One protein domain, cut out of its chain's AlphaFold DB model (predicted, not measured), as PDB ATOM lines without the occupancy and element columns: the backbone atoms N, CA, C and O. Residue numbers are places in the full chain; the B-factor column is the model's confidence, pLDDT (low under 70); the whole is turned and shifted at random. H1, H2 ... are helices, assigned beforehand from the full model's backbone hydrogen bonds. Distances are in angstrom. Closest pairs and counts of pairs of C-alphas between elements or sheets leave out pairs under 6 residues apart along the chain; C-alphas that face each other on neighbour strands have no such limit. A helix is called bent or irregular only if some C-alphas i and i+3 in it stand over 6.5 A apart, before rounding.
ATOM      1  N   GLU A 339      -5.483 -11.896  -3.549       65.44
ATOM      2  CA  GLU A 339      -6.091 -10.961  -4.498       65.44
ATOM      3  C   GLU A 339      -5.887 -11.407  -5.952       65.44
ATOM      4  O   GLU A 339      -6.854 -11.507  -6.709       65.44
ATOM      5  N   ASP A 340      -4.668 -11.801  -6.329       71.19
ATOM      6  CA  ASP A 340      -4.356 -12.365  -7.646       71.19
ATOM      7  C   ASP A 340      -5.115 -13.671  -7.920       71.19
ATOM      8  O   ASP A 340      -5.580 -13.925  -9.040       71.19
ATOM      9  N   LYS A 341      -5.238 -14.529  -6.897       74.69
ATOM     10  CA  LYS A 341      -6.003 -15.784  -6.960       74.69
ATOM     11  C   LYS A 341      -7.492 -15.485  -7.210       74.69
ATOM     12  O   LYS A 341      -8.106 -16.124  -8.075       74.69
ATOM     13  N   LEU A 342      -8.058 -14.488  -6.525       71.94
ATOM     14  CA  LEU A 342      -9.435 -14.015  -6.711       71.94
ATOM     15  C   LEU A 342      -9.646 -13.353  -8.084       71.94
ATOM     16  O   LEU A 342     -10.628 -13.660  -8.769       71.94
ATOM     17  N   LEU A 343      -8.721 -12.502  -8.533       73.56
ATOM     18  CA  LEU A 343      -8.792 -11.783  -9.807       73.56
ATOM     19  C   LEU A 343      -8.707 -12.733 -11.012       73.56
ATOM     20  O   LEU A 343      -9.481 -12.604 -11.968       73.56
ATOM     21  N   ASP A 344      -7.836 -13.742 -10.954       74.81
ATOM     22  CA  ASP A 344      -7.749 -14.811 -11.955       74.81
ATOM     23  C   ASP A 344      -9.033 -15.667 -11.964       74.81
ATOM     24  O   ASP A 344      -9.626 -15.915 -13.019       74.81
ATOM     25  N   GLN A 345      -9.567 -16.037 -10.792       79.25
ATOM     26  CA  GLN A 345     -10.847 -16.752 -10.694       79.25
ATOM     27  C   GLN A 345     -12.012 -15.944 -11.299       79.25
ATOM     28  O   GLN A 345     -12.823 -16.488 -12.063       79.25
ATOM     29  N   LEU A 346     -12.081 -14.642 -11.005       79.81
ATOM     30  CA  LEU A 346     -13.073 -13.713 -11.545       79.81
ATOM     31  C   LEU A 346     -12.939 -13.588 -13.070       79.81
ATOM     32  O   LEU A 346     -13.936 -13.672 -13.794       79.81
ATOM     33  N   THR A 347     -11.709 -13.462 -13.570       81.44
ATOM     34  CA  THR A 347     -11.388 -13.353 -14.999       81.44
ATOM     35  C   THR A 347     -11.761 -14.624 -15.760       81.44
ATOM     36  O   THR A 347     -12.436 -14.546 -16.789       81.44
ATOM     37  N   ARG A 348     -11.454 -15.812 -15.224       79.62
ATOM     38  CA  ARG A 348     -11.879 -17.104 -15.796       79.62
ATOM     39  C   ARG A 348     -13.402 -17.240 -15.848       79.62
ATOM     40  O   ARG A 348     -13.944 -17.694 -16.860       79.62
ATOM     41  N   LYS A 349     -14.111 -16.817 -14.793       83.06
ATOM     42  CA  LYS A 349     -15.585 -16.810 -14.745       83.06
ATOM     43  C   LYS A 349     -16.169 -15.858 -15.797       83.06
ATOM     44  O   LYS A 349     -17.064 -16.257 -16.544       83.06
ATOM     45  N   ARG A 350     -15.624 -14.641 -15.914       81.69
ATOM     46  CA  ARG A 350     -15.997 -13.651 -16.942       81.69
ATOM     47  C   ARG A 350     -15.743 -14.185 -18.357       81.69
ATOM     48  O   ARG A 350     -16.659 -14.147 -19.174       81.69
ATOM     49  N   ALA A 351     -14.585 -14.795 -18.623       82.31
ATOM     50  CA  ALA A 351     -14.247 -15.389 -19.921       82.31
ATOM     51  C   ALA A 351     -15.137 -16.590 -20.303       82.31
ATOM     52  O   ALA A 351     -15.515 -16.739 -21.467       82.31
ATOM     53  N   LYS A 352     -15.515 -17.445 -19.338       83.88
ATOM     54  CA  LYS A 352     -16.460 -18.557 -19.563       83.88
ATOM     55  C   LYS A 352     -17.871 -18.046 -19.873       83.88
ATOM     56  O   LYS A 352     -18.517 -18.553 -20.788       83.88
ATOM     57  N   ASN A 353     -18.333 -17.022 -19.154       83.06
ATOM     58  CA  ASN A 353     -19.635 -16.399 -19.399       83.06
ATOM     59  C   ASN A 353     -19.661 -15.581 -20.699       83.06
ATOM     60  O   ASN A 353     -20.690 -15.536 -21.367       83.06
ATOM     61  N   TRP A 354     -18.547 -14.954 -21.083       81.62
ATOM     62  CA  TRP A 354     -18.403 -14.282 -22.374       81.62
ATOM     63  C   TRP A 354     -18.508 -15.280 -23.532       81.62
ATOM     64  O   TRP A 354     -19.385 -15.091 -24.365       81.62
ATOM     65  N   ARG A 355     -17.750 -16.391 -23.523       80.69
ATOM     66  CA  ARG A 355     -17.878 -17.446 -24.552       80.69
ATOM     67  C   ARG A 355     -19.309 -17.974 -24.672       80.69
ATOM     68  O   ARG A 355     -19.845 -18.032 -25.766       80.69
ATOM     69  N   ARG A 356     -19.978 -18.268 -23.550       80.62
ATOM     70  CA  ARG A 356     -21.396 -18.680 -23.560       80.62
ATOM     71  C   ARG A 356     -22.316 -17.647 -24.218       80.62
ATOM     72  O   ARG A 356     -23.171 -18.029 -25.005       80.62
ATOM     73  N   ARG A 357     -22.141 -16.356 -23.912       79.44
ATOM     74  CA  ARG A 357     -22.927 -15.282 -24.541       79.44
ATOM     75  C   ARG A 357     -22.625 -15.156 -26.031       79.44
ATOM     76  O   ARG A 357     -23.566 -15.079 -26.800       79.44
ATOM     77  N   VAL A 358     -21.355 -15.187 -26.439       77.88
ATOM     78  CA  VAL A 358     -20.967 -15.118 -27.860       77.88
ATOM     79  C   VAL A 358     -21.555 -16.287 -28.642       77.88
ATOM     80  O   VAL A 358     -22.239 -16.044 -29.627       77.88
ATOM     81  N   ASN A 359     -21.399 -17.526 -28.167       80.06
ATOM     82  CA  ASN A 359     -21.953 -18.702 -28.842       80.06
ATOM     83  C   ASN A 359     -23.489 -18.643 -28.932       80.06
ATOM     84  O   ASN A 359     -24.049 -18.969 -29.971       80.06
ATOM     85  N   ASN A 360     -24.179 -18.198 -27.875       79.19
ATOM     86  CA  ASN A 360     -25.637 -18.038 -27.907       79.19
ATOM     87  C   ASN A 360     -26.086 -16.901 -28.839       79.19
ATOM     88  O   ASN A 360     -27.105 -17.043 -29.500       79.19
ATOM     89  N   CYS A 361     -25.342 -15.793 -28.906       73.44
ATOM     90  CA  CYS A 361     -25.648 -14.701 -29.826       73.44
ATOM     91  C   CYS A 361     -25.360 -15.085 -31.281       73.44
ATOM     92  O   CYS A 361     -26.167 -14.758 -32.136       73.44
ATOM     93  N   ASN A 362     -24.250 -15.776 -31.572       73.50
ATOM     94  CA  ASN A 362     -23.884 -16.191 -32.932       73.50
ATOM     95  C   ASN A 362     -24.960 -17.089 -33.569       73.50
ATOM     96  O   ASN A 362     -25.291 -16.877 -34.727       73.50
ATOM     97  N   LYS A 363     -25.611 -17.967 -32.787       75.75
ATOM     98  CA  LYS A 363     -26.784 -18.758 -33.224       75.75
ATOM     99  C   LYS A 363     -27.977 -17.936 -33.740       75.75
ATOM    100  O   LYS A 363     -28.862 -18.507 -34.361       75.75
ATOM    101  N   LEU A 364     -28.041 -16.640 -33.429       76.75
ATOM    102  CA  LEU A 364     -29.120 -15.722 -33.817       76.75
ATOM    103  C   LEU A 364     -28.666 -14.683 -34.855       76.75
ATOM    104  O   LEU A 364     -29.394 -13.734 -35.141       76.75
ATOM    105  N   LYS A 365     -27.442 -14.805 -35.375       82.81
ATOM    106  CA  LYS A 365     -26.898 -13.899 -36.387       82.81
ATOM    107  C   LYS A 365     -27.077 -14.471 -37.784       82.81
ATOM    108  O   LYS A 365     -27.209 -15.678 -37.962       82.81
ATOM    109  N   LYS A 366     -27.022 -13.591 -38.785       83.50
ATOM    110  CA  LYS A 366     -26.981 -14.010 -40.188       83.50
ATOM    111  C   LYS A 366     -25.670 -14.759 -40.452       83.50
ATOM    112  O   LYS A 366     -24.619 -14.313 -39.985       83.50
ATOM    113  N   LYS A 367     -25.714 -15.865 -41.195       85.19
ATOM    114  CA  LYS A 367     -24.492 -16.444 -41.772       85.19
ATOM    115  C   LYS A 367     -23.900 -15.459 -42.788       85.19
ATOM    116  O   LYS A 367     -24.627 -14.630 -43.337       85.19
ATOM    117  N   LEU A 368     -22.589 -15.527 -42.989       84.56
ATOM    118  CA  LEU A 368     -21.953 -14.930 -44.164       84.56
ATOM    119  C   LEU A 368     -22.108 -15.881 -45.364       84.56
ATOM    120  O   LEU A 368     -22.329 -17.074 -45.133       84.56
ATOM    121  N   PRO A 369     -21.998 -15.376 -46.609       85.62
ATOM    122  CA  PRO A 369     -21.717 -16.212 -47.776       85.62
ATOM    123  C   PRO A 369     -20.516 -17.125 -47.505       85.62
ATOM    124  O   PRO A 369     -19.649 -16.768 -46.708       85.62
ATOM    125  N   SER A 376      -7.213 -18.340 -49.661       74.06
ATOM    126  CA  SER A 376      -5.979 -18.078 -48.901       74.06
ATOM    127  C   SER A 376      -5.759 -16.609 -48.473       74.06
ATOM    128  O   SER A 376      -4.740 -16.297 -47.857       74.06
ATOM    129  N   GLY A 377      -6.697 -15.696 -48.765       80.69
ATOM    130  CA  GLY A 377      -6.568 -14.247 -48.510       80.69
ATOM    131  C   GLY A 377      -7.095 -13.739 -47.152       80.69
ATOM    132  O   GLY A 377      -7.516 -14.506 -46.281       80.69
ATOM    133  N   ASP A 378      -7.139 -12.409 -46.953       82.56
ATOM    134  CA  ASP A 378      -7.893 -11.826 -45.826       82.56
ATOM    135  C   ASP A 378      -9.390 -11.804 -46.144       82.56
ATOM    136  O   ASP A 378      -9.881 -10.992 -46.936       82.56
ATOM    137  N   ALA A 379     -10.130 -12.666 -45.450       82.75
ATOM    138  CA  ALA A 379     -11.579 -12.746 -45.540       82.75
ATOM    139  C   ALA A 379     -12.260 -11.383 -45.302       82.75
ATOM    140  O   ALA A 379     -13.293 -11.111 -45.906       82.75
ATOM    141  N   GLN A 380     -11.710 -10.500 -44.457       82.69
ATOM    142  CA  GLN A 380     -12.321  -9.190 -44.193       82.69
ATOM    143  C   GLN A 380     -12.321  -8.275 -45.425       82.69
ATOM    144  O   GLN A 380     -13.320  -7.590 -45.647       82.69
ATOM    145  N   ASN A 381     -11.248  -8.294 -46.224       84.50
ATOM    146  CA  ASN A 381     -11.176  -7.552 -47.484       84.50
ATOM    147  C   ASN A 381     -12.075  -8.192 -48.545       84.50
ATOM    148  O   ASN A 381     -12.850  -7.478 -49.171       84.50
ATOM    149  N   TYR A 382     -12.063  -9.524 -48.658       87.50
ATOM    150  CA  TYR A 382     -12.938 -10.259 -49.578       87.50
ATOM    151  C   TYR A 382     -14.426  -9.935 -49.358       87.50
ATOM    152  O   TYR A 382     -15.118  -9.520 -50.282       87.50
ATOM    153  N   TYR A 383     -14.928 -10.001 -48.119       87.38
ATOM    154  CA  TYR A 383     -16.326  -9.637 -47.840       87.38
ATOM    155  C   TYR A 383     -16.635  -8.152 -48.080       87.38
ATOM    156  O   TYR A 383     -17.779  -7.818 -48.399       87.38
ATOM    157  N   PHE A 384     -15.650  -7.262 -47.935       86.44
ATOM    158  CA  PHE A 384     -15.825  -5.839 -48.219       86.44
ATOM    159  C   PHE A 384     -15.873  -5.556 -49.726       86.44
ATOM    160  O   PHE A 384     -16.773  -4.849 -50.162       86.44
ATOM    161  N   GLN A 385     -14.978  -6.148 -50.518       84.56
ATOM    162  CA  GLN A 385     -14.915  -5.953 -51.968       84.56
ATOM    163  C   GLN A 385     -16.042  -6.696 -52.707       84.56
ATOM    164  O   GLN A 385     -16.726  -6.100 -53.529       84.56
ATOM    165  N   THR A 386     -16.282  -7.972 -52.388       85.88
ATOM    166  CA  THR A 386     -17.219  -8.833 -53.136       85.88
ATOM    167  C   THR A 386     -18.684  -8.638 -52.734       85.88
ATOM    168  O   THR A 386     -19.574  -8.777 -53.565       85.88
ATOM    169  N   TYR A 387     -18.959  -8.316 -51.464       83.06
ATOM    170  CA  TYR A 387     -20.330  -8.248 -50.928       83.06
ATOM    171  C   TYR A 387     -20.684  -6.900 -50.275       83.06
ATOM    172  O   TYR A 387     -21.764  -6.768 -49.697       83.06
ATOM    173  N   ASN A 388     -19.785  -5.907 -50.306       85.75
ATOM    174  CA  ASN A 388     -19.920  -4.632 -49.581       85.75
ATOM    175  C   ASN A 388     -20.195  -4.805 -48.063       85.75
ATOM    176  O   ASN A 388     -20.821  -3.977 -47.394       85.75
ATOM    177  N   ILE A 389     -19.724  -5.912 -47.472       86.06
ATOM    178  CA  ILE A 389     -19.854  -6.201 -46.039       86.06
ATOM    179  C   ILE A 389     -18.565  -5.768 -45.339       86.06
ATOM    180  O   ILE A 389     -17.629  -6.544 -45.160       86.06
ATOM    181  N   ASN A 390     -18.529  -4.518 -44.874       84.94
ATOM    182  CA  ASN A 390     -17.393  -3.992 -44.114       84.94
ATOM    183  C   ASN A 390     -17.248  -4.700 -42.745       84.94
ATOM    184  O   ASN A 390     -17.851  -4.303 -41.742       84.94
ATOM    185  N   LEU A 391     -16.416  -5.748 -42.686       82.19
ATOM    186  CA  LEU A 391     -16.109  -6.488 -41.457       82.19
ATOM    187  C   LEU A 391     -15.087  -5.793 -40.542       82.19
ATOM    188  O   LEU A 391     -14.891  -6.241 -39.409       82.19
ATOM    189  N   PHE A 392     -14.502  -4.663 -40.940       79.00
ATOM    190  CA  PHE A 392     -13.726  -3.812 -40.030       79.00
ATOM    191  C   PHE A 392     -14.655  -3.041 -39.075       79.00
ATOM    192  O   PHE A 392     -14.372  -2.901 -37.880       79.00
ATOM    193  N   ALA A 393     -15.836  -2.632 -39.550       77.94
ATOM    194  CA  ALA A 393     -16.824  -1.896 -38.772       77.94
ATOM    195  C   ALA A 393     -17.515  -2.764 -37.695       77.94
ATOM    196  O   ALA A 393     -18.362  -3.617 -37.971       77.94
ATOM    197  N   TYR A 394     -17.257  -2.472 -36.412       74.56
ATOM    198  CA  TYR A 394     -17.852  -3.186 -35.263       74.56
ATOM    199  C   TYR A 394     -19.396  -3.280 -35.297       74.56
ATOM    200  O   TYR A 394     -19.977  -4.291 -34.885       74.56
ATOM    201  N   LYS A 395     -20.080  -2.252 -35.826       75.75
ATOM    202  CA  LYS A 395     -21.549  -2.231 -35.996       75.75
ATOM    203  C   LYS A 395     -22.067  -3.243 -37.031       75.75
ATOM    204  O   LYS A 395     -23.214  -3.672 -36.898       75.75
ATOM    205  N   VAL A 396     -21.245  -3.628 -38.007       78.06
ATOM    206  CA  VAL A 396     -21.564  -4.620 -39.047       78.06
ATOM    207  C   VAL A 396     -21.226  -6.021 -38.536       78.06
ATOM    208  O   VAL A 396     -22.116  -6.866 -38.454       78.06
ATOM    209  N   ARG A 397     -20.000  -6.231 -38.026       78.38
ATOM    210  CA  ARG A 397     -19.522  -7.499 -37.420       78.38
ATOM    211  C   ARG A 397     -20.502  -8.149 -36.442       78.38
ATOM    212  O   ARG A 397     -20.635  -9.366 -36.380       78.38
ATOM    213  N   ARG A 398     -21.186  -7.343 -35.625       74.94
ATOM    214  CA  ARG A 398     -22.141  -7.836 -34.615       74.94
ATOM    215  C   ARG A 398     -23.425  -8.446 -35.199       74.94
ATOM    216  O   ARG A 398     -24.145  -9.081 -34.434       74.94
ATOM    217  N   ARG A 399     -23.710  -8.254 -36.494       80.25
ATOM    218  CA  ARG A 399     -24.894  -8.781 -37.205       80.25
ATOM    219  C   ARG A 399     -24.663 -10.162 -37.832       80.25
ATOM    220  O   ARG A 399     -25.638 -10.877 -38.052       80.25
ATOM    221  N   TYR A 400     -23.401 -10.532 -38.059       83.19
ATOM    222  CA  TYR A 400     -22.995 -11.752 -38.758       83.19
ATOM    223  C   TYR A 400     -22.297 -12.766 -37.842       83.19
ATOM    224  O   TYR A 400     -21.607 -12.390 -36.881       83.19
ATOM    225  N   ASP A 401     -22.499 -14.056 -38.107       82.88
ATOM    226  CA  ASP A 401     -21.706 -15.110 -37.481       82.88
ATOM    227  C   ASP A 401     -20.303 -15.132 -38.101       82.88
ATOM    228  O   ASP A 401     -20.137 -15.297 -39.303       82.88
ATOM    229  N   LEU A 402     -19.295 -14.926 -37.254       78.75
ATOM    230  CA  LEU A 402     -17.882 -14.837 -37.633       78.75
ATOM    231  C   LEU A 402     -17.090 -16.040 -37.099       78.75
ATOM    232  O   LEU A 402     -15.868 -15.975 -36.991       78.75
ATOM    233  N   SER A 403     -17.782 -17.114 -36.698       75.19
ATOM    234  CA  SER A 403     -17.156 -18.302 -36.100       75.19
ATOM    235  C   SER A 403     -16.144 -18.968 -37.043       75.19
ATOM    236  O   SER A 403     -15.138 -19.485 -36.563       75.19
ATOM    237  N   ASN A 404     -16.353 -18.865 -38.360       75.50
ATOM    238  CA  ASN A 404     -15.496 -19.459 -39.391       75.50
ATOM    239  C   ASN A 404     -14.338 -18.545 -39.848       75.50
ATOM    240  O   ASN A 404     -13.564 -18.953 -40.700       75.50
ATOM    241  N   ILE A 405     -14.195 -17.324 -39.306       77.75
ATOM    242  CA  ILE A 405     -13.159 -16.361 -39.731       77.75
ATOM    243  C   ILE A 405     -12.027 -16.311 -38.687       77.75
ATOM    244  O   ILE A 405     -12.243 -15.748 -37.604       77.75
ATOM    245  N   PRO A 406     -10.813 -16.830 -38.976       71.62
ATOM    246  CA  PRO A 406      -9.696 -16.871 -38.023       71.62
ATOM    247  C   PRO A 406      -9.330 -15.498 -37.441       71.62
ATOM    248  O   PRO A 406      -9.159 -15.355 -36.229       71.62
ATOM    249  N   GLN A 407      -9.330 -14.452 -38.272       71.62
ATOM    250  CA  GLN A 407      -9.058 -13.056 -37.901       71.62
ATOM    251  C   GLN A 407     -10.053 -12.525 -36.839       71.62
ATOM    252  O   GLN A 407      -9.754 -11.600 -36.076       71.62
ATOM    253  N   CYS A 408     -11.244 -13.129 -36.744       68.12
ATOM    254  CA  CYS A 408     -12.286 -12.794 -35.771       68.12
ATOM    255  C   CYS A 408     -12.276 -13.678 -34.511       68.12
ATOM    256  O   CYS A 408     -12.980 -13.362 -33.545       68.12
ATOM    257  N   GLN A 409     -11.476 -14.748 -34.466       71.44
ATOM    258  CA  GLN A 409     -11.381 -15.647 -33.315       71.44
ATOM    259  C   GLN A 409     -10.394 -15.116 -32.264       71.44
ATOM    260  O   GLN A 409      -9.221 -15.477 -32.222       71.44
ATOM    261  N   TYR A 410     -10.868 -14.270 -31.345       70.81
ATOM    262  CA  TYR A 410     -10.046 -13.754 -30.245       70.81
ATOM    263  C   TYR A 410     -10.677 -13.935 -28.861       70.81
ATOM    264  O   TYR A 410     -11.885 -13.842 -28.669       70.81
ATOM    265  N   GLY A 411      -9.836 -14.176 -27.849       75.06
ATOM    266  CA  GLY A 411     -10.281 -14.405 -26.474       75.06
ATOM    267  C   GLY A 411     -10.844 -13.162 -25.766       75.06
ATOM    268  O   GLY A 411     -10.570 -12.021 -26.138       75.06
ATOM    269  N   TYR A 412     -11.566 -13.397 -24.662       77.00
ATOM    270  CA  TYR A 412     -12.240 -12.374 -23.840       77.00
ATOM    271  C   TYR A 412     -11.386 -11.134 -23.509       77.00
ATOM    272  O   TYR A 412     -11.912 -10.026 -23.496       77.00
ATOM    273  N   LEU A 413     -10.083 -11.296 -23.253       76.88
ATOM    274  CA  LEU A 413      -9.198 -10.172 -22.921       76.88
ATOM    275  C   LEU A 413      -8.945  -9.252 -24.128       76.88
ATOM    276  O   LEU A 413      -9.088  -8.039 -23.994       76.88
ATOM    277  N   LYS A 414      -8.660  -9.813 -25.315       79.44
ATOM    278  CA  LYS A 414      -8.530  -9.048 -26.571       79.44
ATOM    279  C   LYS A 414      -9.875  -8.412 -26.954       79.44
ATOM    280  O   LYS A 414      -9.906  -7.244 -27.322       79.44
ATOM    281  N   ALA A 415     -10.992  -9.111 -26.722       76.44
ATOM    282  CA  ALA A 415     -12.338  -8.555 -26.892       76.44
ATOM    283  C   ALA A 415     -12.627  -7.355 -25.969       76.44
ATOM    284  O   ALA A 415     -13.222  -6.378 -26.414       76.44
ATOM    285  N   LYS A 416     -12.200  -7.410 -24.696       79.19
ATOM    286  CA  LYS A 416     -12.351  -6.296 -23.747       79.19
ATOM    287  C   LYS A 416     -11.541  -5.072 -24.194       79.19
ATOM    288  O   LYS A 416     -12.083  -3.977 -24.176       79.19
ATOM    289  N   ARG A 417     -10.286  -5.261 -24.631       81.38
ATOM    290  CA  ARG A 417      -9.444  -4.170 -25.164       81.38
ATOM    291  C   ARG A 417     -10.109  -3.494 -26.367       81.38
ATOM    292  O   ARG A 417     -10.344  -2.298 -26.328       81.38
ATOM    293  N   LEU A 418     -10.520  -4.266 -27.377       75.88
ATOM    294  CA  LEU A 418     -11.187  -3.727 -28.573       75.88
ATOM    295  C   LEU A 418     -12.486  -2.964 -28.254       75.88
ATOM    296  O   LEU A 418     -12.787  -1.972 -28.913       75.88
ATOM    297  N   TYR A 419     -13.250  -3.404 -27.248       77.12
ATOM    298  CA  TYR A 419     -14.439  -2.682 -26.788       77.12
ATOM    299  C   TYR A 419     -14.090  -1.339 -26.136       77.12
ATOM    300  O   TYR A 419     -14.735  -0.344 -26.459       77.12
ATOM    301  N   ASN A 420     -13.083  -1.308 -25.256       78.81
ATOM    302  CA  ASN A 420     -12.617  -0.074 -24.622       78.81
ATOM    303  C   ASN A 420     -12.169   0.932 -25.691       78.81
ATOM    304  O   ASN A 420     -12.817   1.961 -25.835       78.81
ATOM    305  N   ASN A 421     -11.227   0.545 -26.563       79.31
ATOM    306  CA  ASN A 421     -10.736   1.392 -27.656       79.31
ATOM    307  C   ASN A 421     -11.869   1.940 -28.556       79.31
ATOM    308  O   ASN A 421     -11.740   3.014 -29.140       79.31
ATOM    309  N   HIS A 422     -12.982   1.208 -28.708       75.94
ATOM    310  CA  HIS A 422     -14.158   1.687 -29.439       75.94
ATOM    311  C   HIS A 422     -14.990   2.714 -28.651       75.94
ATOM    312  O   HIS A 422     -15.522   3.638 -29.265       75.94
ATOM    313  N   MET A 423     -15.124   2.567 -27.329       74.19
ATOM    314  CA  MET A 423     -15.755   3.580 -26.473       74.19
ATOM    315  C   MET A 423     -14.919   4.859 -26.437       74.19
ATOM    316  O   MET A 423     -15.474   5.933 -26.646       74.19
ATOM    317  N   ASP A 424     -13.601   4.736 -26.296       75.50
ATOM    318  CA  ASP A 424     -12.676   5.872 -26.252       75.50
ATOM    319  C   ASP A 424     -12.786   6.697 -27.553       75.50
ATOM    320  O   ASP A 424     -13.087   7.889 -27.525       75.50
ATOM    321  N   ARG A 425     -12.736   6.031 -28.720       74.88
ATOM    322  CA  ARG A 425     -12.989   6.653 -30.039       74.88
ATOM    323  C   ARG A 425     -14.404   7.216 -30.224       74.88
ATOM    324  O   ARG A 425     -14.604   8.073 -31.077       74.88
TER     325      ARG A 425
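Overview. This is residues 339 to 369 and 376 to 425 of the 568 residues of an uncharacterized protein of Rhizophagus irregularis (strain DAOM 181602 / DAOM 197198 / MUCL 43194) (UniProt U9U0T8). A long helix, H1, runs in from one end of the model, and the beginning of H4 meets it partway along, so that H4 stands off it like the stem of a T. Beyond the other end of H1 lie the small helices H2 and H3, with loops between the parts and few contacts among the helices; residues 339 to 346 of H1 stick out. The printed part has 81 residues with four named helices, H1, H2, H3 and H4 in chain order, and no named strand; its class is all helix. It is loose, with a radius of gyration of the C-alphas of 14.9 A, and elongated, spanning 50 by 29 by 24 A.

Arrangement. H1, residues 339 to 362, touches H4, residues 412 to 425, with residues 350 to 355 alone, and H4 touches it with residues 412 to 413 alone. Their closest C-alphas, of Ala 351 and Tyr 412, are 5.3 A apart, and their lines are about perpendicular at 80 degrees. H2, residues 379 to 387, touches no helix. H3, residues 394 to 397, touches no helix either; it is only just apart from H4, the closest C-alphas being 8.4 A apart. Every O i to N i+4 pair is within hydrogen-bond range in H1, H2 and H4; H3 is too short for such a pair, and its one O i to N i+3 pair is not within range.

Along the chain. H1 begins at C-alpha 339 (-6.091, -10.961, -4.498) and is 33.9 A long. H2 measures 11.2 A and H3 5.1 A. H4 is 20.0 A long and ends at C-alpha 425 (-12.989, 6.653, -30.039).

Size, cuts and confidence. The C-alphas farthest apart, of Glu 339 and Thr 386, are 49.9 A apart. Residues 370 to 375 are not printed; C-alphas 369 and 376 are 15.9 A apart across this cut, in the link from H1 to H2. The link from H2 to H3 is short, with 6 residues, and that from H3 to H4 long, with 14. Mean pLDDT of the printed part is 78.9; residues 339 and 408 are under 70.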